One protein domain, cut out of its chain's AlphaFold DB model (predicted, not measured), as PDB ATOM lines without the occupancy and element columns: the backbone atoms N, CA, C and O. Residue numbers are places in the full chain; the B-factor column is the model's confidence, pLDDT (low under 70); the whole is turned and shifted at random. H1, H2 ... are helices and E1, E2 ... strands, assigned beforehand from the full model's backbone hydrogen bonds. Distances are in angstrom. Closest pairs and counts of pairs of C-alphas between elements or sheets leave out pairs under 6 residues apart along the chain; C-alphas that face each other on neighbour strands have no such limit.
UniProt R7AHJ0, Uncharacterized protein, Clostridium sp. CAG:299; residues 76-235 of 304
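AT A GLANCE: This is residues 76 to 235 of the 304 residues of an uncharacterized protein of Clostridium sp. CAG:299 (UniProt R7AHJ0). Two strongly twisted sheets of four strands each, E1 to E4 and E5 to E8, stand face to face as a sandwich, and the helix H2 packs across the other face of the sheet E5 E6 E7 E8. The first stretch, residues 76 to 100, starts beside E8 and goes round to E1, and the link of residues 109 to 125 reaches away from the body. The printed part has 160 residues, with the elements E1 E2 E3 E4 H1 E5 E6 E7 E8 H2 along the chain, eight named strands and two named helices, and its class is mixed, helices and strands. The sheets' orders are E1 E2 E3 E4 and E5 E6 E7 E8, both antiparallel. The whole is compact, with a radius of gyration of the C-alphas of 16.3 A, and the C-alphas span 44 by 42 by 38 A.

HOW THE PARTS SIT: Residues 76 to 77 make a short antiparallel pairing with residues 204 to 205 of E8, which is residues 203 to 207. The first sheet holds E1, residues 101 to 108, E2, residues 126 to 133, E3, residues 136 to 143, and E4, residues 148 to 155. It is a meander, each strand the antiparallel neighbour of the one before, and E1 and E4 are its edge strands. In the hairpin E1 and E2, N 102 and O 132 are within hydrogen-bond range at 2.8 A; in the hairpin E2 and E3, N 129 and O 140 are at 2.9 A; in the hairpin E3 and E4, N 139 and O 153 are at 2.8 A. E4 bends by 54 degrees at residue 152. H1, residues 157 to 160, only grazes both sheets; the closest C-alphas of H1 and E3 are those of Met 157 and Gly 136, 4.4 A apart. The second sheet, also a meander, holds E5, residues 171 to 176, E6, residues 179 to 186, E7, residues 189 to 197, and E8; its edge strands are E5 and E8. N 174 and O 181 are at 2.9 A in the hairpin E5 and E6, N 182 and O 194 at 2.8 A in the hairpin E6 and E7, and N 195 and O 204 at 2.8 A in the hairpin E7 and E8. E7 bends by 56 degrees at residue 192. In the sandwich, the parts of the two sheets that face each other are 10.0 A centre to centre, with their best planes 14 degrees apart and their strands at 26 degrees. The closest C-alphas of E1 and E5 are those of Ser 105 and Ala 175, 6.4 A apart. E1 and E8 are apart. H2, residues 213 to 231, is on one face of the second sheet, in two layers with it, at a height over the sheet of 8.5 A. It lies over E5 and E6 and runs across the strands, at 73 degrees to E5 on the local plane. The closest C-alphas of H2 and E5 are those of Leu 223 and Phe 174, 6.8 A apart. Every O i to N i+4 pair of H2 is within hydrogen-bond range; H1 is too short for such a pair, and its one O i to N i+3 pair is within range.

IN THESE COORDINATES: E1 begins at C-alpha 101, (-30.335, 34.407, 8.283), and is 21.6 A long from first to last C-alpha. E2 measures 23.6 A, E3 23.3 A and E4 20.1 A. E5 begins at C-alpha 171, (-37.377, 39.951, 0.827); E6 measures 22.4 A and E7 23.4 A. H2 measures 26.4 A and ends at C-alpha 231, (-37.761, 45.378, 16.982).

THE WHOLE: The two C-alphas farthest apart are those of Asp 96 and Asn 116, at 51.6 A. The printed part has no cut. The link E1 to E2, 17 residues, is long, and the link H1 to E5, 10 residues, is short but not tight. The mean pLDDT of the printed part is 81.1, and residues 108 to 126 and 209 to 213 are under 70.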
ATOM      1  N   GLU A  76     -53.722  32.264  -5.269       84.69
ATOM      2  CA  GLU A  76     -53.631  30.963  -5.932       84.69
ATOM      3  C   GLU A  76     -52.734  30.020  -5.126       84.69
ATOM      4  O   GLU A  76     -51.604  30.362  -4.778       84.69
ATOM      5  N   GLU A  77     -53.222  28.816  -4.824       87.94
ATOM      6  CA  GLU A  77     -52.425  27.810  -4.118       87.94
ATOM      7  C   GLU A  77     -51.294  27.286  -5.014       87.94
ATOM      8  O   GLU A  77     -51.529  26.758  -6.106       87.94
ATOM      9  N   ILE A  78     -50.059  27.348  -4.518       86.81
ATOM     10  CA  ILE A  78     -48.910  26.690  -5.136       86.81
ATOM     11  C   ILE A  78     -48.932  25.220  -4.710       86.81
ATOM     12  O   ILE A  78     -48.413  24.824  -3.662       86.81
ATOM     13  N   SER A  79     -49.555  24.385  -5.543       79.62
ATOM     14  CA  SER A  79     -49.657  22.950  -5.283       79.62
ATOM     15  C   SER A  79     -48.276  22.290  -5.238       79.62
ATOM     16  O   SER A  79     -47.487  22.441  -6.171       79.62
ATOM     17  N   GLY A  80     -48.015  21.493  -4.198       72.62
ATOM     18  CA  GLY A  80     -46.746  20.779  -4.061       72.62
ATOM     19  C   GLY A  80     -45.568  21.701  -3.750       72.62
ATOM     20  O   GLY A  80     -44.498  21.506  -4.321       72.62
ATOM     21  N   CYS A  81     -45.783  22.691  -2.870       74.06
ATOM     22  CA  CYS A  81     -44.752  23.599  -2.366       74.06
ATOM     23  C   CYS A  81     -43.434  22.845  -2.106       74.06
ATOM     24  O   CYS A  81     -43.403  21.965  -1.236       74.06
ATOM     25  N   PRO A  82     -42.355  23.164  -2.844       82.25
ATOM     26  CA  PRO A  82     -41.051  22.577  -2.600       82.25
ATOM     27  C   PRO A  82     -40.650  22.821  -1.147       82.25
ATOM     28  O   PRO A  82     -40.765  23.938  -0.642       82.25
ATOM     29  N   SER A  83     -40.219  21.764  -0.466       88.50
ATOM     30  CA  SER A  83     -39.778  21.850   0.918       88.50
ATOM     31  C   SER A  83     -38.320  21.459   1.031       88.50
ATOM     32  O   SER A  83     -37.912  20.404   0.554       88.50
ATOM     33  N   PHE A  84     -37.542  22.291   1.715       89.56
ATOM     34  CA  PHE A  84     -36.134  22.023   1.977       89.56
ATOM     35  C   PHE A  84     -35.918  21.199   3.264       89.56
ATOM     36  O   PHE A  84     -34.780  20.835   3.569       89.56
ATOM     37  N   SER A  85     -36.968  20.889   4.045       84.62
ATOM     38  CA  SER A  85     -36.805  20.270   5.374       84.62
ATOM     39  C   SER A  85     -36.086  18.921   5.315       84.62
ATOM     40  O   SER A  85     -35.220  18.650   6.148       84.62
ATOM     41  N   GLY A  86     -36.384  18.106   4.295       85.56
ATOM     42  CA  GLY A  86     -35.737  16.810   4.073       85.56
ATOM     43  C   GLY A  86     -34.236  16.912   3.807       85.56
ATOM     44  O   GLY A  86     -33.474  16.005   4.141       85.56
ATOM     45  N   GLN A  87     -33.800  18.058   3.286       88.62
ATOM     46  CA  GLN A  87     -32.423  18.348   2.897       88.62
ATOM     47  C   GLN A  87     -31.656  19.128   3.974       88.62
ATOM     48  O   GLN A  87     -30.474  19.431   3.794       88.62
ATOM     49  N   ALA A  88     -32.270  19.416   5.128       89.12
ATOM     50  CA  ALA A  88     -31.660  20.216   6.196       89.12
ATOM     51  C   ALA A  88     -30.313  19.657   6.704       89.12
ATOM     52  O   ALA A  88     -29.486  20.389   7.251       89.12
ATOM     53  N   GLN A  89     -30.059  18.358   6.519       91.00
ATOM     54  CA  GLN A  89     -28.774  17.747   6.872       91.00
ATOM     55  C   GLN A  89     -27.624  18.162   5.943       91.00
ATOM     56  O   GLN A  89     -26.464  18.161   6.364       91.00
ATOM     57  N   GLU A  90     -27.935  18.494   4.693       91.94
ATOM     58  CA  GLU A  90     -26.965  18.772   3.635       91.94
ATOM     59  C   GLU A  90     -26.828  20.272   3.361       91.94
ATOM     60  O   GLU A  90     -25.723  20.736   3.049       91.94
ATOM     61  N   LEU A  91     -27.907  21.036   3.546       93.88
ATOM     62  CA  LEU A  91     -27.940  22.478   3.326       93.88
ATOM     63  C   LEU A  91     -27.054  23.236   4.320       93.88
ATOM     64  O   LEU A  91     -27.005  22.923   5.511       93.88
ATOM     65  N   LEU A  92     -26.332  24.232   3.807       96.06
ATOM     66  CA  LEU A  92     -25.588  25.198   4.616       96.06
ATOM     67  C   LEU A  92     -26.542  26.289   5.113       96.06
ATOM     68  O   LEU A  92     -27.438  26.687   4.373       96.06
ATOM     69  N   ILE A  93     -26.311  26.788   6.327       97.00
ATOM     70  CA  ILE A  93     -27.077  27.908   6.898       97.00
ATOM     71  C   ILE A  93     -26.844  29.190   6.088       97.00
ATOM     72  O   ILE A  93     -27.795  29.847   5.679       97.00
ATOM     73  N   ASP A  94     -25.574  29.501   5.818       96.06
ATOM     74  CA  ASP A  94     -25.132  30.719   5.134       96.06
ATOM     75  C   ASP A  94     -24.133  30.357   4.014       96.06
ATOM     76  O   ASP A  94     -22.912  30.433   4.196       96.06
ATOM     77  N   PRO A  95     -24.625  29.842   2.870       92.94
ATOM     78  CA  PRO A  95     -23.777  29.296   1.810       92.94
ATOM     79  C   PRO A  95     -22.862  30.333   1.145       92.94
ATOM     80  O   PRO A  95     -21.818  29.956   0.608       92.94
ATOM     81  N   ASP A  96     -23.235  31.613   1.159       93.75
ATOM     82  CA  ASP A  96     -22.475  32.702   0.538       93.75
ATOM     83  C   ASP A  96     -21.746  33.607   1.546       93.75
ATOM     84  O   ASP A  96     -20.979  34.477   1.127       93.75
ATOM     85  N   LYS A  97     -21.887  33.333   2.851       93.75
ATOM     86  CA  LYS A  97     -21.229  34.048   3.956       93.75
ATOM     87  C   LYS A  97     -21.687  35.498   4.095       93.75
ATOM     88  O   LYS A  97     -20.885  36.367   4.445       93.75
ATOM     89  N   THR A  98     -22.945  35.765   3.767       91.69
ATOM     90  CA  THR A  98     -23.533  37.107   3.840       91.69
ATOM     91  C   THR A  98     -24.206  37.390   5.178       91.69
ATOM     92  O   THR A  98     -24.487  38.548   5.467       91.69
ATOM     93  N   GLY A  99     -24.438  36.368   6.007       92.81
ATOM     94  CA  GLY A  99     -25.145  36.501   7.279       92.81
ATOM     95  C   GLY A  99     -26.658  36.681   7.140       92.81
ATOM     96  O   GLY A  99     -27.306  37.037   8.117       92.81
ATOM     97  N   ARG A 100     -27.227  36.433   5.953       95.19
ATOM     98  CA  ARG A 100     -28.658  36.616   5.650       95.19
ATOM     99  C   ARG A 100     -29.505  35.463   6.188       95.19
ATOM    100  O   ARG A 100     -29.963  34.599   5.435       95.19
ATOM    101  N   VAL A 101     -29.626  35.427   7.509       96.81
ATOM    102  CA  VAL A 101     -30.335  34.407   8.283       96.81
ATOM    103  C   VAL A 101     -31.039  35.113   9.429       96.81
ATOM    104  O   VAL A 101     -30.373  35.677  10.293       96.81
ATOM    105  N   TYR A 102     -32.364  35.064   9.436       96.50
ATOM    106  CA  TYR A 102     -33.191  35.937  10.259       96.50
ATOM    107  C   TYR A 102     -34.164  35.144  11.130       96.50
ATOM    108  O   TYR A 102     -34.623  34.057  10.760       96.50
ATOM    109  N   LEU A 103     -34.463  35.707  12.299       95.88
ATOM    110  CA  LEU A 103     -35.516  35.280  13.212       95.88
ATOM    111  C   LEU A 103     -36.627  36.324  13.176       95.88
ATOM    112  O   LEU A 103     -36.645  37.248  13.984       95.88
ATOM    113  N   ASP A 104     -37.558  36.148  12.243       92.75
ATOM    114  CA  ASP A 104     -38.598  37.135  11.946       92.75
ATOM    115  C   ASP A 104     -39.565  37.325  13.110       92.75
ATOM    116  O   ASP A 104     -40.049  38.422  13.362       92.75
ATOM    117  N   SER A 105     -39.880  36.242  13.821       88.44
ATOM    118  CA  SER A 105     -40.800  36.308  14.952       88.44
ATOM    119  C   SER A 105     -40.682  35.115  15.886       88.44
ATOM    120  O   SER A 105     -40.312  34.007  15.488       88.44
ATOM    121  N   VAL A 106     -41.076  35.344  17.139       85.88
ATOM    122  CA  VAL A 106     -41.405  34.303  18.113       85.88
ATOM    123  C   VAL A 106     -42.708  34.708  18.796       85.88
ATOM    124  O   VAL A 106     -42.775  35.735  19.471       85.88
ATOM    125  N   HIS A 107     -43.747  33.898  18.628       75.62
ATOM    126  CA  HIS A 107     -45.081  34.150  19.160       75.62
ATOM    127  C   HIS A 107     -45.529  32.984  20.045       75.62
ATOM    128  O   HIS A 107     -45.478  31.827  19.630       75.62
ATOM    129  N   SER A 108     -46.032  33.258  21.246       61.91
ATOM    130  CA  SER A 108     -46.968  32.338  21.900       61.91
ATOM    131  C   SER A 108     -48.279  32.384  21.111       61.91
ATOM    132  O   SER A 108     -48.760  33.464  20.770       61.91
ATOM    133  N   TYR A 109     -48.810  31.232  20.701       52.47
ATOM    134  CA  TYR A 109     -49.936  31.202  19.773       52.47
ATOM    135  C   TYR A 109     -51.169  31.900  20.371       52.47
ATOM    136  O   TYR A 109     -51.575  31.655  21.504       52.47
ATOM    137  N   LEU A 110     -51.734  32.770  19.539       43.66
ATOM    138  CA  LEU A 110     -52.943  33.579  19.666       43.66
ATOM    139  C   LEU A 110     -54.097  32.988  20.500       43.66
ATOM    140  O   LEU A 110     -54.464  31.820  20.373       43.66
ATOM    141  N   GLN A 111     -54.763  33.863  21.263       42.25
ATOM    142  CA  GLN A 111     -56.107  33.622  21.792       42.25
ATOM    143  C   GLN A 111     -57.098  33.466  20.629       42.25
ATOM    144  O   GLN A 111     -57.404  34.435  19.940       42.25
ATOM    145  N   LEU A 112     -57.625  32.258  20.424       40.22
ATOM    146  CA  LEU A 112     -58.817  32.050  19.602       40.22
ATOM    147  C   LEU A 112     -60.045  32.244  20.490       40.22
ATOM    148  O   LEU A 112     -60.200  31.534  21.484       40.22
ATOM    149  N   THR A 113     -60.904  33.198  20.149       41.22
ATOM    150  CA  THR A 113     -62.213  33.407  20.779       41.22
ATOM    151  C   THR A 113     -63.335  32.997  19.830       41.22
ATOM    152  O   THR A 113     -63.213  33.121  18.612       41.22
ATOM    153  N   ASP A 114     -64.420  32.460  20.381       39.78
ATOM    154  CA  ASP A 114     -65.636  32.159  19.634       39.78
ATOM    155  C   ASP A 114     -66.424  33.437  19.303       39.78
ATOM    156  O   ASP A 114     -66.067  34.549  19.698       39.78
ATOM    157  N   GLU A 115     -67.537  33.276  18.589       33.56
ATOM    158  CA  GLU A 115     -68.450  34.369  18.219       33.56
ATOM    159  C   GLU A 115     -69.086  35.105  19.419       33.56
ATOM    160  O   GLU A 115     -69.690  36.164  19.240       33.56
ATOM    161  N   ASN A 116     -68.922  34.586  20.641       43.34
ATOM    162  CA  ASN A 116     -69.372  35.182  21.899       43.34
ATOM    163  C   ASN A 116     -68.217  35.777  22.729       43.34
ATOM    164  O   ASN A 116     -68.461  36.309  23.815       43.34
ATOM    165  N   GLY A 117     -66.975  35.711  22.238       41.69
ATOM    166  CA  GLY A 117     -65.783  36.156  22.957       41.69
ATOM    167  C   GLY A 117     -65.248  35.151  23.984       41.69
ATOM    168  O   GLY A 117     -64.413  35.528  24.806       41.69
ATOM    169  N   GLU A 118     -65.702  33.894  23.971       48.72
ATOM    170  CA  GLU A 118     -65.184  32.835  24.841       48.72
ATOM    171  C   GLU A 118     -63.962  32.151  24.227       48.72
ATOM    172  O   GLU A 118     -63.919  31.825  23.044       48.72
ATOM    173  N   GLN A 119     -62.944  31.921  25.048       50.41
ATOM    174  CA  GLN A 119     -61.672  31.344  24.632       50.41
ATOM    175  C   GLN A 119     -61.838  29.872  24.201       50.41
ATOM    176  O   GLN A 119     -62.234  29.021  24.997       50.41
ATOM    177  N   LEU A 120     -61.516  29.569  22.942       42.78
ATOM    178  CA  LEU A 120     -61.691  28.257  22.304       42.78
ATOM    179  C   LEU A 120     -60.520  27.290  22.533       42.78
ATOM    180  O   LEU A 120     -60.696  26.075  22.439       42.78
ATOM    181  N   THR A 121     -59.326  27.801  22.838       42.28
ATOM    182  CA  THR A 121     -58.106  27.009  23.075       42.28
ATOM    183  C   THR A 121     -57.304  27.593  24.229       42.28
ATOM    184  O   THR A 121     -57.269  28.812  24.375       42.28
ATOM    185  N   ASN A 122     -56.614  26.752  25.014       44.62
ATOM    186  CA  ASN A 122     -55.632  27.240  25.985       44.62
ATOM    187  C   ASN A 122     -54.434  27.844  25.211       44.62
ATOM    188  O   ASN A 122     -53.720  27.080  24.558       44.62
ATOM    189  N   PRO A 123     -54.213  29.173  25.217       43.09
ATOM    190  CA  PRO A 123     -53.154  29.829  24.436       43.09
ATOM    191  C   PRO A 123     -51.741  29.522  24.958       43.09
ATOM    192  O   PRO A 123     -50.752  29.870  24.322       43.09
ATOM    193  N   GLU A 124     -51.638  28.891  26.129       43.78
ATOM    194  CA  GLU A 124     -50.379  28.696  26.854       43.78
ATOM    195  C   GLU A 124     -49.509  27.553  26.296       43.78
ATOM    196  O   GLU A 124     -48.306  27.528  26.536       43.78
ATOM    197  N   GLU A 125     -50.056  26.637  25.490       51.03
ATOM    198  CA  GLU A 125     -49.371  25.359  25.230       51.03
ATOM    199  C   GLU A 125     -48.574  25.288  23.914       51.03
ATOM    200  O   GLU A 125     -47.918  24.272  23.652       51.03
ATOM    201  N   ARG A 126     -48.614  26.318  23.055       54.59
ATOM    202  CA  ARG A 126     -47.889  26.320  21.770       54.59
ATOM    203  C   ARG A 126     -47.180  27.638  21.503       54.59
ATOM    204  O   ARG A 126     -47.786  28.702  21.523       54.59
ATOM    205  N   THR A 127     -45.901  27.552  21.171       75.75
ATOM    206  CA  THR A 127     -45.090  28.674  20.695       75.75
ATOM    207  C   THR A 127     -44.727  28.424  19.239       75.75
ATOM    208  O   THR A 127     -44.399  27.296  18.870       75.75
ATOM    209  N   ALA A 128     -44.785  29.455  18.405       83.88
ATOM    210  CA  ALA A 128     -44.293  29.425  17.043       83.88
ATOM    211  C   ALA A 128     -43.134  30.391  16.857       83.88
ATOM    212  O   ALA A 128     -43.065  31.427  17.511       83.88
ATOM    213  N   ALA A 129     -42.229  30.035  15.961       90.56
ATOM    214  CA  ALA A 129     -41.177  30.920  15.502       90.56
ATOM    215  C   ALA A 129     -41.108  30.862  13.981       90.56
ATOM    216  O   ALA A 129     -41.317  29.799  13.391       90.56
ATOM    217  N   VAL A 130     -40.814  31.993  13.353       93.69
ATOM    218  CA  VAL A 130     -40.599  32.076  11.908       93.69
ATOM    219  C   VAL A 130     -39.159  32.477  11.670       93.69
ATOM    220  O   VAL A 130     -38.664  33.421  12.281       93.69
ATOM    221  N   ILE A 131     -38.491  31.707  10.821       96.50
ATOM    222  CA  ILE A 131     -37.117  31.962  10.410       96.50
ATOM    223  C   ILE A 131     -37.035  31.952   8.894       96.50
ATOM    224  O   ILE A 131     -37.710  31.149   8.236       96.50
ATOM    225  N   HIS A 132     -36.150  32.768   8.340       96.75
ATOM    226  CA  HIS A 132     -35.840  32.703   6.922       96.75
ATOM    227  C   HIS A 132     -34.350  32.896   6.648       96.75
ATOM    228  O   HIS A 132     -33.583  33.429   7.448       96.75
ATOM    229  N   GLY A 133     -33.927  32.402   5.495       96.06
ATOM    230  CA  GLY A 133     -32.592  32.600   4.950       96.06
ATOM    231  C   GLY A 133     -32.577  32.189   3.488       96.06
ATOM    232  O   GLY A 133     -33.629  31.915   2.915       96.06
ATOM    233  N   LEU A 134     -31.396  32.075   2.877       94.50
ATOM    234  CA  LEU A 134     -31.250  31.785   1.434       94.50
ATOM    235  C   LEU A 134     -31.855  30.451   0.962       94.50
ATOM    236  O   LEU A 134     -31.940  30.202  -0.240       94.50
ATOM    237  N   TRP A 135     -32.213  29.578   1.898       91.88
ATOM    238  CA  TRP A 135     -32.867  28.289   1.680       91.88
ATOM    239  C   TRP A 135     -34.404  28.380   1.683       91.88
ATOM    240  O   TRP A 135     -35.056  27.414   1.304       91.88
ATOM    241  N   GLY A 136     -34.982  29.507   2.108       94.44
ATOM    242  CA  GLY A 136     -36.426  29.725   2.172       94.44
ATOM    243  C   GLY A 136     -36.918  30.170   3.548       94.44
ATOM    244  O   GLY A 136     -36.168  30.770   4.319       94.44
ATOM    245  N   THR A 137     -38.179  29.860   3.849       95.50
ATOM    246  CA  THR A 137     -38.867  30.254   5.090       95.50
ATOM    247  C   THR A 137     -39.356  29.016   5.834       95.50
ATOM    248  O   THR A 137     -39.942  28.111   5.233       95.50
ATOM    249  N   ALA A 138     -39.121  28.960   7.146       93.81
ATOM    250  CA  ALA A 138     -39.581  27.882   8.013       93.81
ATOM    251  C   ALA A 138     -40.485  28.411   9.127       93.81
ATOM    252  O   ALA A 138     -40.153  29.379   9.808       93.81
ATOM    253  N   VAL A 139     -41.581  27.697   9.361       90.94
ATOM    254  CA  VAL A 139     -42.430  27.835  10.542       90.94
ATOM    255  C   VAL A 139     -42.063  26.724  11.513       90.94
ATOM    256  O   VAL A 139     -42.169  25.531  11.204       90.94
ATOM    257  N   LEU A 140     -41.625  27.120  12.697       90.62
ATOM    258  CA  LEU A 140     -41.268  26.246  13.798       90.62
ATOM    259  C   LEU A 140     -42.392  26.262  14.825       90.62
ATOM    260  O   LEU A 140     -42.942  27.316  15.122       90.62
ATOM    261  N   ALA A 141     -42.700  25.107  15.397       86.19
ATOM    262  CA  ALA A 141     -43.659  24.960  16.478       86.19
ATOM    263  C   ALA A 141     -43.008  24.238  17.656       86.19
ATOM    264  O   ALA A 141     -42.309  23.239  17.487       86.19
ATOM    265  N   ARG A 142     -43.274  24.727  18.860       82.88
ATOM    266  CA  ARG A 142     -42.872  24.120  20.123       82.88
ATOM    267  C   ARG A 142     -44.109  23.925  20.976       82.88
ATOM    268  O   ARG A 142     -44.872  24.867  21.180       82.88
ATOM    269  N   GLN A 143     -44.293  22.712  21.478       77.25
ATOM    270  CA  GLN A 143     -45.324  22.430  22.466       77.25
ATOM    271  C   GLN A 143     -44.753  22.601  23.878       77.25
ATOM    272  O   GLN A 143     -43.601  22.254  24.139       77.25
ATOM    273  N   GLU A 144     -45.552  23.133  24.799       70.69
ATOM    274  CA  GLU A 144     -45.163  23.230  26.201       70.69
ATOM    275  C   GLU A 144     -44.791  21.847  26.765       70.69
ATOM    276  O   GLU A 144     -45.453  20.837  26.517       70.69
ATOM    277  N   GLY A 145     -43.677  21.789  27.499       71.69
ATOM    278  CA  GLY A 145     -43.108  20.545  28.017       71.69
ATOM    279  C   GLY A 145     -42.211  19.785  27.032       71.69
ATOM    280  O   GLY A 145     -41.489  18.886  27.464       71.69
ATOM    281  N   GLU A 146     -42.185  20.154  25.746       79.38
ATOM    282  CA  GLU A 146     -41.140  19.704  24.825       79.38
ATOM    283  C   GLU A 146     -39.876  20.568  24.961       79.38
ATOM    284  O   GLU A 146     -39.931  21.756  25.274       79.38
ATOM    285  N   SER A 147     -38.717  19.952  24.721       85.81
ATOM    286  CA  SER A 147     -37.401  20.609  24.698       85.81
ATOM    287  C   SER A 147     -36.853  20.777  23.275       85.81
ATOM    288  O   SER A 147     -35.639  20.851  23.059       85.81
ATOM    289  N   VAL A 148     -37.746  20.743  22.287       88.81
ATOM    290  CA  VAL A 148     -37.415  20.815  20.866       88.81
ATOM    291  C   VAL A 148     -38.429  21.674  20.129       88.81
ATOM    292  O   VAL A 148     -39.620  21.655  20.432       88.81
ATOM    293  N   TRP A 149     -37.945  22.351  19.097       91.25
ATOM    294  CA  TRP A 149     -38.777  22.990  18.090       91.25
ATOM    295  C   TRP A 149     -38.932  22.034  16.922       91.25
ATOM    296  O   TRP A 149     -37.963  21.416  16.490       91.25
ATOM    297  N   ARG A 150     -40.139  21.889  16.395       89.25
ATOM    298  CA  ARG A 150     -40.421  21.050  15.232       89.25
ATOM    299  C   ARG A 150     -40.721  21.935  14.048       89.25
ATOM    300  O   ARG A 150     -41.505  22.871  14.165       89.25
ATOM    301  N   THR A 151     -40.126  21.630  12.908       87.94
ATOM    302  CA  THR A 151     -40.505  22.283  11.660       87.94
ATOM    303  C   THR A 151     -41.918  21.839  11.284       87.94
ATOM    304  O   THR A 151     -42.139  20.665  10.986       87.94
ATOM    305  N   GLY A 152     -42.874  22.767  11.321       79.88
ATOM    306  CA  GLY A 152     -44.213  22.549  10.778       79.88
ATOM    307  C   GLY A 152     -44.153  22.614   9.259       79.88
ATOM    308  O   GLY A 152     -44.263  21.595   8.579       79.88
ATOM    309  N   THR A 153     -43.851  23.808   8.753       84.31
ATOM    310  CA  THR A 153     -43.764  24.098   7.318       84.31
ATOM    311  C   THR A 153     -42.391  24.645   6.980       84.31
ATOM    312  O   THR A 153     -41.841  25.453   7.720       84.31
ATOM    313  N   ALA A 154     -41.843  24.213   5.854       90.44
ATOM    314  CA  ALA A 154     -40.599  24.715   5.293       90.44
ATOM    315  C   ALA A 154     -40.826  24.909   3.798       90.44
ATOM    316  O   ALA A 154     -40.951  23.915   3.085       90.44
ATOM    317  N   ALA A 155     -40.924  26.156   3.348       92.44
ATOM    318  CA  ALA A 155     -41.089  26.498   1.943       92.44
ATOM    319  C   ALA A 155     -39.726  26.875   1.356       92.44
ATOM    320  O   ALA A 155     -39.091  27.820   1.828       92.44
ATOM    321  N   ASP A 156     -39.269  26.142   0.341       93.38
ATOM    322  CA  ASP A 156     -38.088  26.503  -0.446       93.38
ATOM    323  C   ASP A 156     -38.461  27.652  -1.385       93.38
ATOM    324  O   ASP A 156     -38.791  27.471  -2.559       93.38
ATOM    325  N   MET A 157     -38.456  28.858  -0.819       93.06
ATOM    326  CA  MET A 157     -38.833  30.073  -1.534       93.06
ATOM    327  C   MET A 157     -37.877  30.390  -2.683       93.06
ATOM    328  O   MET A 157     -38.277  31.066  -3.622       93.06
ATOM    329  N   LYS A 158     -36.653  29.853  -2.663       90.69
ATOM    330  CA  LYS A 158     -35.706  29.979  -3.772       90.69
ATOM    331  C   LYS A 158     -36.092  29.108  -4.967       90.69
ATOM    332  O   LYS A 158     -35.847  29.495  -6.102       90.69
ATOM    333  N   ALA A 159     -36.679  27.936  -4.728       91.38
ATOM    334  CA  ALA A 159     -37.251  27.111  -5.790       91.38
ATOM    335  C   ALA A 159     -38.574  27.682  -6.332       91.38
ATOM    336  O   ALA A 159     -38.928  27.414  -7.480       91.38
ATOM    337  N   VAL A 160     -39.307  28.436  -5.506       91.19
ATOM    338  CA  VAL A 160     -40.547  29.125  -5.900       91.19
ATOM    339  C   VAL A 160     -40.251  30.394  -6.700       91.19
ATOM    340  O   VAL A 160     -40.914  30.646  -7.702       91.19
ATOM    341  N   GLU A 161     -39.262  31.178  -6.270       90.38
ATOM    342  CA  GLU A 161     -38.910  32.468  -6.854       90.38
ATOM    343  C   GLU A 161     -37.391  32.621  -7.008       90.38
ATOM    344  O   GLU A 161     -36.651  32.712  -6.030       90.38
ATOM    345  N   ASP A 162     -36.920  32.728  -8.253       89.19
ATOM    346  CA  ASP A 162     -35.487  32.836  -8.564       89.19
ATOM    347  C   ASP A 162     -34.840  34.115  -7.993       89.19
ATOM    348  O   ASP A 162     -33.626  34.147  -7.758       89.19
ATOM    349  N   SER A 163     -35.619  35.189  -7.807       89.38
ATOM    350  CA  SER A 163     -35.143  36.449  -7.221       89.38
ATOM    351  C   SER A 163     -35.100  36.441  -5.691       89.38
ATOM    352  O   SER A 163     -34.534  37.376  -5.120       89.38
ATOM    353  N   TYR A 164     -35.616  35.390  -5.041       92.75
ATOM    354  CA  TYR A 164     -35.696  35.281  -3.588       92.75
ATOM    355  C   TYR A 164     -34.342  35.550  -2.925       92.75
ATOM    356  O   TYR A 164     -33.352  34.850  -3.175       92.75
ATOM    357  N   MET A 165     -34.302  36.583  -2.077       93.38
ATOM    358  CA  MET A 165     -33.103  37.048  -1.381       93.38
ATOM    359  C   MET A 165     -31.881  37.214  -2.296       93.38
ATOM    360  O   MET A 165     -30.740  36.981  -1.885       93.38
ATOM    361  N   LYS A 166     -32.068  37.600  -3.561       90.12
ATOM    362  CA  LYS A 166     -30.937  37.895  -4.448       90.12
ATOM    363  C   LYS A 166     -30.115  39.060  -3.896       90.12
ATOM    364  O   LYS A 166     -28.891  38.960  -3.835       90.12
ATOM    365  N   ASP A 167     -30.810  40.080  -3.401       89.12
ATOM    366  CA  ASP A 167     -30.264  41.198  -2.637       89.12
ATOM    367  C   ASP A 167     -30.789  41.146  -1.191       89.12
ATOM    368  O   ASP A 167     -31.857  40.595  -0.936       89.12
ATOM    369  N   GLU A 168     -30.056  41.701  -0.224       84.25
ATOM    370  CA  GLU A 168     -30.442  41.661   1.201       84.25
ATOM    371  C   GLU A 168     -31.850  42.222   1.458       84.25
ATOM    372  O   GLU A 168     -32.624  41.623   2.189       84.25
ATOM    373  N   GLN A 169     -32.211  43.320   0.791       84.94
ATOM    374  CA  GLN A 169     -33.492  44.016   0.972       84.94
ATOM    375  C   GLN A 169     -34.592  43.543   0.008       84.94
ATOM    376  O   GLN A 169     -35.625  44.192  -0.119       84.94
ATOM    377  N   SER A 170     -34.359  42.455  -0.732       91.06
ATOM    378  CA  SER A 170     -35.326  41.962  -1.726       91.06
ATOM    379  C   SER A 170     -36.451  41.131  -1.119       91.06
ATOM    380  O   SER A 170     -37.392  40.778  -1.820       91.06
ATOM    381  N   THR A 171     -36.383  40.797   0.169       94.62
ATOM    382  CA  THR A 171     -37.377  39.951   0.827       94.62
ATOM    383  C   THR A 171     -37.723  40.520   2.196       94.62
ATOM    384  O   THR A 171     -36.827  40.786   2.989       94.62
ATOM    385  N   GLU A 172     -39.017  40.673   2.474       94.12
ATOM    386  CA  GLU A 172     -39.530  40.991   3.809       94.12
ATOM    387  C   GLU A 172     -40.510  39.902   4.258       94.12
ATOM    388  O   GLU A 172     -41.396  39.500   3.498       94.12
ATOM    389  N   VAL A 173     -40.340  39.402   5.484       94.25
ATOM    390  CA  VAL A 173     -41.139  38.306   6.047       94.25
ATOM    391  C   VAL A 173     -41.850  38.791   7.305       94.25
ATOM    392  O   VAL A 173     -41.230  39.365   8.194       94.25
ATOM    393  N   PHE A 174     -43.155  38.540   7.388       91.06
ATOM    394  CA  PHE A 174     -43.985  38.922   8.531       91.06
ATOM    395  C   PHE A 174     -44.845  37.753   8.982       91.06
ATOM    396  O   PHE A 174     -45.493  37.096   8.173       91.06
ATOM    397  N   ALA A 175     -44.906  37.520  10.285       85.81
ATOM    398  CA  ALA A 175     -45.786  36.529  10.881       85.81
ATOM    399  C   ALA A 175     -46.981  37.235  11.524       85.81
ATOM    400  O   ALA A 175     -46.811  38.092  12.386       85.81
ATOM    401  N   ASN A 176     -48.201  36.905  11.100       78.12
ATOM    402  CA  ASN A 176     -49.404  37.505  11.665       78.12
ATOM    403  C   ASN A 176     -50.609  36.552  11.561       78.12
ATOM    404  O   ASN A 176     -50.865  35.977  10.505       78.12
ATOM    405  N   ASN A 177     -51.353  36.381  12.661       70.56
ATOM    406  CA  ASN A 177     -52.626  35.646  12.725       70.56
ATOM    407  C   ASN A 177     -52.611  34.274  12.023       70.56
ATOM    408  O   ASN A 177     -53.483  33.960  11.214       70.56
ATOM    409  N   GLY A 178     -51.605  33.446  12.319       76.56
ATOM    410  CA  GLY A 178     -51.505  32.095  11.757       76.56
ATOM    411  C   GLY A 178     -51.070  32.043  10.287       76.56
ATOM    412  O   GLY A 178     -51.115  30.974   9.682       76.56
ATOM    413  N   THR A 179     -50.630  33.163   9.712       84.81
ATOM    414  CA  THR A 179     -50.088  33.254   8.350       84.81
ATOM    415  C   THR A 179     -48.712  33.908   8.371       84.81
ATOM    416  O   THR A 179     -48.479  34.864   9.109       84.81
ATOM    417  N   VAL A 180     -47.788  33.399   7.561       90.25
ATOM    418  CA  VAL A 180     -46.539  34.092   7.234       90.25
ATOM    419  C   VAL A 180     -46.687  34.750   5.873       90.25
ATOM    420  O   VAL A 180     -46.952  34.069   4.885       90.25
ATOM    421  N   PHE A 181     -46.509  36.060   5.828       92.56
ATOM    422  CA  PHE A 181     -46.460  36.861   4.617       92.56
ATOM    423  C   PHE A 181     -45.006  36.986   4.176       92.56
ATOM    424  O   PHE A 181     -44.157  37.392   4.965       92.56
ATOM    425  N   VAL A 182     -44.717  36.631   2.929       94.38
ATOM    426  CA  VAL A 182     -43.403  36.788   2.305       94.38
ATOM    427  C   VAL A 182     -43.566  37.739   1.128       94.38
ATOM    428  O   VAL A 182     -44.193  37.395   0.125       94.38
ATOM    429  N   TYR A 183     -43.000  38.932   1.249       92.94
ATOM    430  CA  TYR A 183     -43.010  39.956   0.214       92.94
ATOM    431  C   TYR A 183     -41.683  39.947  -0.532       92.94
ATOM    432  O   TYR A 183     -40.619  40.023   0.082       92.94
ATOM    433  N   GLN A 184     -41.745  39.854  -1.859       91.81
ATOM    434  CA  GLN A 184     -40.594  40.085  -2.727       91.81
ATOM    435  C   GLN A 184     -40.620  41.521  -3.218       91.81
ATOM    436  O   GLN A 184     -41.623  41.982  -3.768       91.81
ATOM    437  N   MET A 185     -39.512  42.212  -2.996       90.12
ATOM    438  CA  MET A 185     -39.379  43.641  -3.212       90.12
ATOM    439  C   MET A 185     -38.537  43.915  -4.454       90.12
ATOM    440  O   MET A 185     -37.398  43.457  -4.558       90.12
ATOM    441  N   GLU A 186     -39.049  44.754  -5.351       87.25
ATOM    442  CA  GLU A 186     -38.308  45.284  -6.492       87.25
ATOM    443  C   GLU A 186     -38.301  46.817  -6.439       87.25
ATOM    444  O   GLU A 186     -39.337  47.486  -6.475       87.25
ATOM    445  N   ASN A 187     -37.105  47.408  -6.336       84.38
ATOM    446  CA  ASN A 187     -36.916  48.862  -6.231       84.38
ATOM    447  C   ASN A 187     -37.746  49.517  -5.103       84.38
ATOM    448  O   ASN A 187     -38.217  50.645  -5.251       84.38
ATOM    449  N   GLY A 188     -37.923  48.805  -3.986       80.94
ATOM    450  CA  GLY A 188     -38.691  49.266  -2.825       80.94
ATOM    451  C   GLY A 188     -40.209  49.133  -2.960       80.94
ATOM    452  O   GLY A 188     -40.919  49.594  -2.074       80.94
ATOM    453  N   ASN A 189     -40.706  48.514  -4.033       85.06
ATOM    454  CA  ASN A 189     -42.121  48.190  -4.197       85.06
ATOM    455  C   ASN A 189     -42.328  46.689  -4.046       85.06
ATOM    456  O   ASN A 189     -41.444  45.904  -4.382       85.06
ATOM    457  N   ILE A 190     -43.513  46.304  -3.594       87.62
ATOM    458  CA  ILE A 190     -43.914  44.903  -3.541       87.62
ATOM    459  C   ILE A 190     -44.143  44.420  -4.978       87.62
ATOM    460  O   ILE A 190     -45.039  44.910  -5.664       87.62
ATOM    461  N   GLU A 191     -43.331  43.468  -5.426       87.00
ATOM    462  CA  GLU A 191     -43.468  42.814  -6.729       87.00
ATOM    463  C   GLU A 191     -44.363  41.575  -6.616       87.00
ATOM    464  O   GLU A 191     -45.265  41.375  -7.427       87.00
ATOM    465  N   LYS A 192     -44.123  40.744  -5.592       89.06
ATOM    466  CA  LYS A 192     -44.850  39.489  -5.359       89.06
ATOM    467  C   LYS A 192     -45.142  39.308  -3.881       89.06
ATOM    468  O   LYS A 192     -44.354  39.711  -3.025       89.06
ATOM    469  N   GLU A 193     -46.261  38.662  -3.596       91.38
ATOM    470  CA  GLU A 193     -46.700  38.342  -2.246       91.38
ATOM    471  C   GLU A 193     -46.995  36.844  -2.152       91.38
ATOM    472  O   GLU A 193     -47.689  36.279  -3.002       91.38
ATOM    473  N   TYR A 194     -46.483  36.206  -1.103       91.94
ATOM    474  CA  TYR A 194     -46.762  34.810  -0.795       91.94
ATOM    475  C   TYR A 194     -47.267  34.656   0.632       91.94
ATOM    476  O   TYR A 194     -46.796  35.337   1.543       91.94
ATOM    477  N   HIS A 195     -48.193  33.725   0.837       91.38
ATOM    478  CA  HIS A 195     -48.784  33.426   2.139       91.38
ATOM    479  C   HIS A 195     -48.528  31.971   2.500       91.38
ATOM    480  O   HIS A 195     -48.949  31.071   1.777       91.38
ATOM    481  N   ILE A 196     -47.872  31.732   3.631       88.56
ATOM    482  CA  ILE A 196     -47.709  30.400   4.209       88.56
ATOM    483  C   ILE A 196     -48.686  30.281   5.372       88.56
ATOM    484  O   ILE A 196     -48.522  30.935   6.403       88.56
ATOM    485  N   VAL A 197     -49.690  29.423   5.235       85.00
ATOM    486  CA  VAL A 197     -50.606  29.118   6.338       85.00
ATOM    487  C   VAL A 197     -49.844  28.287   7.365       85.00
ATOM    488  O   VAL A 197     -49.412  27.174   7.075       85.00
ATOM    489  N   MET A 198     -49.657  28.810   8.574       83.25
ATOM    490  CA  MET A 198     -48.835  28.161   9.600       83.25
ATOM    491  C   MET A 198     -49.424  26.824  10.067       83.25
ATOM    492  O   MET A 198     -48.669  25.915  10.401       83.25
ATOM    493  N   GLU A 199     -50.756  26.702  10.095       75.81
ATOM    494  CA  GLU A 199     -51.448  25.485  10.540       75.81
ATOM    495  C   GLU A 199     -51.344  24.344   9.521       75.81
ATOM    496  O   GLU A 199     -51.080  23.201   9.894       75.81
ATOM    497  N   THR A 200     -51.566  24.640   8.238       75.94
ATOM    498  CA  THR A 200     -51.666  23.619   7.180       75.94
ATOM    499  C   THR A 200     -50.398  23.485   6.346       75.94
ATOM    500  O   THR A 200     -50.212  22.476   5.669       75.94
ATOM    501  N   GLY A 201     -49.537  24.499   6.367       76.25
ATOM    502  CA  GLY A 201     -48.352  24.607   5.524       76.25
ATOM    503  C   GLY A 201     -48.622  24.888   4.056       76.25
ATOM    504  O   GLY A 201     -47.702  24.807   3.245       76.25
ATOM    505  N   GLN A 202     -49.863  25.220   3.704       83.38
ATOM    506  CA  GLN A 202     -50.201  25.602   2.342       83.38
ATOM    507  C   GLN A 202     -49.542  26.933   1.986       83.38
ATOM    508  O   GLN A 202     -49.547  27.873   2.783       83.38
ATOM    509  N   LEU A 203     -48.987  26.982   0.778       89.06
ATOM    510  CA  LEU A 203     -48.382  28.166   0.192       89.06
ATOM    511  C   LEU A 203     -49.330  28.723  -0.867       89.06
ATOM    512  O   LEU A 203     -49.725  28.005  -1.786       89.06
ATOM    513  N   PHE A 204     -49.635  30.006  -0.769       90.06
ATOM    514  CA  PHE A 204     -50.392  30.737  -1.771       90.06
ATOM    515  C   PHE A 204     -49.531  31.848  -2.354       90.06
ATOM    516  O   PHE A 204     -48.730  32.447  -1.640       90.06
ATOM    517  N   ALA A 205     -49.701  32.127  -3.640       89.38
ATOM    518  CA  ALA A 205     -49.166  33.313  -4.287       89.38
ATOM    519  C   ALA A 205     -50.306  34.275  -4.596       89.38
ATOM    520  O   ALA A 205     -51.393  33.862  -5.006       89.38
ATOM    521  N   ARG A 206     -50.043  35.565  -4.430       81.88
ATOM    522  CA  ARG A 206     -50.962  36.627  -4.812       81.88
ATOM    523  C   ARG A 206     -50.248  37.584  -5.753       81.88
ATOM    524  O   ARG A 206     -49.151  38.057  -5.463       81.88
ATOM    525  N   ASP A 207     -50.888  37.867  -6.882       72.50
ATOM    526  CA  ASP A 207     -50.421  38.907  -7.794       72.50
ATOM    527  C   ASP A 207     -50.732  40.290  -7.192       72.50
ATOM    528  O   ASP A 207     -51.817  40.543  -6.650       72.50
ATOM    529  N   VAL A 208     -49.754  41.188  -7.240       71.50
ATOM    530  CA  VAL A 208     -49.830  42.542  -6.673       71.50
ATOM    531  C   VAL A 208     -50.212  43.567  -7.754       71.50
ATOM    532  O   VAL A 208     -50.498  44.724  -7.446       71.50
ATOM    533  N   SER A 209     -50.322  43.140  -9.018       63.88
ATOM    534  CA  SER A 209     -50.673  43.998 -10.145       63.88
ATOM    535  C   SER A 209     -52.182  44.332 -10.217       63.88
ATOM    536  O   SER A 209     -53.054  43.496 -10.415       63.88
ATOM    537  N   GLU A 210     -52.467  45.624 -10.046       56.78
ATOM    538  CA  GLU A 210     -53.512  46.415 -10.726       56.78
ATOM    539  C   GLU A 210     -54.914  46.677 -10.128       56.78
ATOM    540  O   GLU A 210     -55.442  47.726 -10.495       56.78
ATOM    541  N   GLU A 211     -55.498  45.931  -9.178       51.69
ATOM    542  CA  GLU A 211     -56.853  46.305  -8.664       51.69
ATOM    543  C   GLU A 211     -56.909  46.788  -7.195       51.69
ATOM    544  O   GLU A 211     -57.559  47.796  -6.924       51.69
ATOM    545  N   ASP A 212     -56.102  46.219  -6.288       58.50
ATOM    546  CA  ASP A 212     -56.128  46.524  -4.834       58.50
ATOM    547  C   ASP A 212     -54.791  47.057  -4.273       58.50
ATOM    548  O   ASP A 212     -54.479  46.914  -3.089       58.50
ATOM    549  N   ALA A 213     -53.942  47.652  -5.117       65.12
ATOM    550  CA  ALA A 213     -52.577  48.035  -4.728       65.12
ATOM    551  C   ALA A 213     -52.518  48.979  -3.505       65.12
ATOM    552  O   ALA A 213     -51.582  48.897  -2.713       65.12
ATOM    553  N   GLY A 214     -53.520  49.849  -3.328       71.31
ATOM    554  CA  GLY A 214     -53.589  50.776  -2.192       71.31
ATOM    555  C   GLY A 214     -53.842  50.082  -0.851       71.31
ATOM    556  O   GLY A 214     -53.170  50.389   0.129       71.31
ATOM    557  N   GLU A 215     -54.770  49.125  -0.809       71.69
ATOM    558  CA  GLU A 215     -55.072  48.360   0.408       71.69
ATOM    559  C   GLU A 215     -53.950  47.380   0.749       71.69
ATOM    560  O   GLU A 215     -53.562  47.267   1.910       71.69
ATOM    561  N   LYS A 216     -53.374  46.721  -0.265       72.31
ATOM    562  CA  LYS A 216     -52.222  45.823  -0.096       72.31
ATOM    563  C   LYS A 216     -51.020  46.564   0.476       72.31
ATOM    564  O   LYS A 216     -50.409  46.097   1.432       72.31
ATOM    565  N   LEU A 217     -50.721  47.745  -0.069       80.25
ATOM    566  CA  LEU A 217     -49.658  48.592   0.457       80.25
ATOM    567  C   LEU A 217     -49.970  49.043   1.888       80.25
ATOM    568  O   LEU A 217     -49.083  49.006   2.729       80.25
ATOM    569  N   ALA A 218     -51.217  49.411   2.195       81.50
ATOM    570  CA  ALA A 218     -51.605  49.786   3.554       81.50
ATOM    571  C   ALA A 218     -51.437  48.628   4.554       81.50
ATOM    572  O   ALA A 218     -50.943  48.842   5.658       81.50
ATOM    573  N   PHE A 219     -51.807  47.404   4.169       82.88
ATOM    574  CA  PHE A 219     -51.626  46.222   5.008       82.88
ATOM    575  C   PHE A 219     -50.144  45.893   5.217       82.88
ATOM    576  O   PHE A 219     -49.726  45.662   6.348       82.88
ATOM    577  N   TYR A 220     -49.342  45.940   4.153       85.88
ATOM    578  CA  TYR A 220     -47.893  45.779   4.239       85.88
ATOM    579  C   TYR A 220     -47.242  46.832   5.147       85.88
ATOM    580  O   TYR A 220     -46.482  46.476   6.042       85.88
ATOM    581  N   GLU A 221     -47.562  48.117   4.970       87.06
ATOM    582  CA  GLU A 221     -47.002  49.192   5.800       87.06
ATOM    583  C   GLU A 221     -47.434  49.056   7.266       87.06
ATOM    584  O   GLU A 221     -46.639  49.307   8.166       87.06
ATOM    585  N   MET A 222     -48.653  48.580   7.527       87.00
ATOM    586  CA  MET A 222     -49.093  48.249   8.882       87.00
ATOM    587  C   MET A 222     -48.293  47.074   9.471       87.00
ATOM    588  O   MET A 222     -47.871  47.149  10.622       87.00
ATOM    589  N   LEU A 223     -48.054  45.993   8.715       86.25
ATOM    590  CA  LEU A 223     -47.198  44.885   9.171       86.25
ATOM    591  C   LEU A 223     -45.769  45.355   9.456       86.25
ATOM    592  O   LEU A 223     -45.160  44.940  10.442       86.25
ATOM    593  N   ARG A 224     -45.257  46.252   8.614       87.50
ATOM    594  CA  ARG A 224     -43.956  46.887   8.781       87.50
ATOM    595  C   ARG A 224     -43.889  47.737  10.045       87.50
ATOM    596  O   ARG A 224     -42.930  47.605  10.793       87.50
ATOM    597  N   GLU A 225     -44.904  48.556  10.310       85.12
ATOM    598  CA  GLU A 225     -44.996  49.355  11.535       85.12
ATOM    599  C   GLU A 225     -45.022  48.460  12.782       85.12
ATOM    600  O   GLU A 225     -44.284  48.716  13.730       85.12
ATOM    601  N   ILE A 226     -45.781  47.358  12.749       82.69
ATOM    602  CA  ILE A 226     -45.801  46.367  13.837       82.69
ATOM    603  C   ILE A 226     -44.405  45.770  14.053       82.69
ATOM    604  O   ILE A 226     -43.935  45.736  15.189       82.69
ATOM    605  N   ARG A 227     -43.718  45.326  12.991       84.19
ATOM    606  CA  ARG A 227     -42.349  44.797  13.106       84.19
ATOM    607  C   ARG A 227     -41.408  45.842  13.698       84.19
ATOM    608  O   ARG A 227     -40.658  45.528  14.615       84.19
ATOM    609  N   ASP A 228     -41.459  47.077  13.208       84.69
ATOM    610  CA  ASP A 228     -40.612  48.159  13.703       84.69
ATOM    611  C   ASP A 228     -40.895  48.431  15.200       84.69
ATOM    612  O   ASP A 228     -39.968  48.671  15.976       84.69
ATOM    613  N   GLU A 229     -42.149  48.353  15.657       81.69
ATOM    614  CA  GLU A 229     -42.491  48.413  17.087       81.69
ATOM    615  C   GLU A 229     -41.914  47.230  17.885       81.69
ATOM    616  O   GLU A 229     -41.384  47.424  18.985       81.69
ATOM    617  N   GLU A 230     -41.992  46.012  17.344       80.56
ATOM    618  CA  GLU A 230     -41.457  44.797  17.965       80.56
ATOM    619  C   GLU A 230     -39.925  44.808  18.052       80.56
ATOM    620  O   GLU A 230     -39.373  44.500  19.110       80.56
ATOM    621  N   GLU A 231     -39.223  45.232  17.002       79.62
ATOM    622  CA  GLU A 231     -37.761  45.378  16.982       79.62
ATOM    623  C   GLU A 231     -37.270  46.450  17.964       79.62
ATOM    624  O   GLU A 231     -36.197  46.325  18.563       79.62
ATOM    625  N   ASN A 232     -38.070  47.501  18.166       83.81
ATOM    626  CA  ASN A 232     -37.788  48.552  19.141       83.81
ATOM    627  C   ASN A 232     -38.128  48.144  20.585       83.81
ATOM    628  O   ASN A 232     -37.837  48.902  21.524       83.81
ATOM    629  N   ARG A 233     -38.719  46.959  20.800       82.50
ATOM    630  CA  ARG A 233     -39.025  46.447  22.136       82.50
ATOM    631  C   ARG A 233     -37.729  46.215  22.911       82.50
ATOM    632  O   ARG A 233     -36.763  45.615  22.439       82.50
ATOM    633  N   LYS A 234     -37.707  46.704  24.150       82.38
ATOM    634  CA  LYS A 234     -36.545  46.546  25.025       82.38
ATOM    635  C   LYS A 234     -36.554  45.171  25.685       82.38
ATOM    636  O   LYS A 234     -37.607  44.759  26.174       82.38
ATOM    637  N   PRO A 235     -35.403  44.484  25.756       81.81
ATOM    638  CA  PRO A 235     -35.312  43.234  26.491       81.81
ATOM    639  C   PRO A 235     -35.487  43.493  27.992       81.81
ATOM    640  O   PRO A 235     -35.102  44.548  28.504       81.81
TER     641      PRO A 235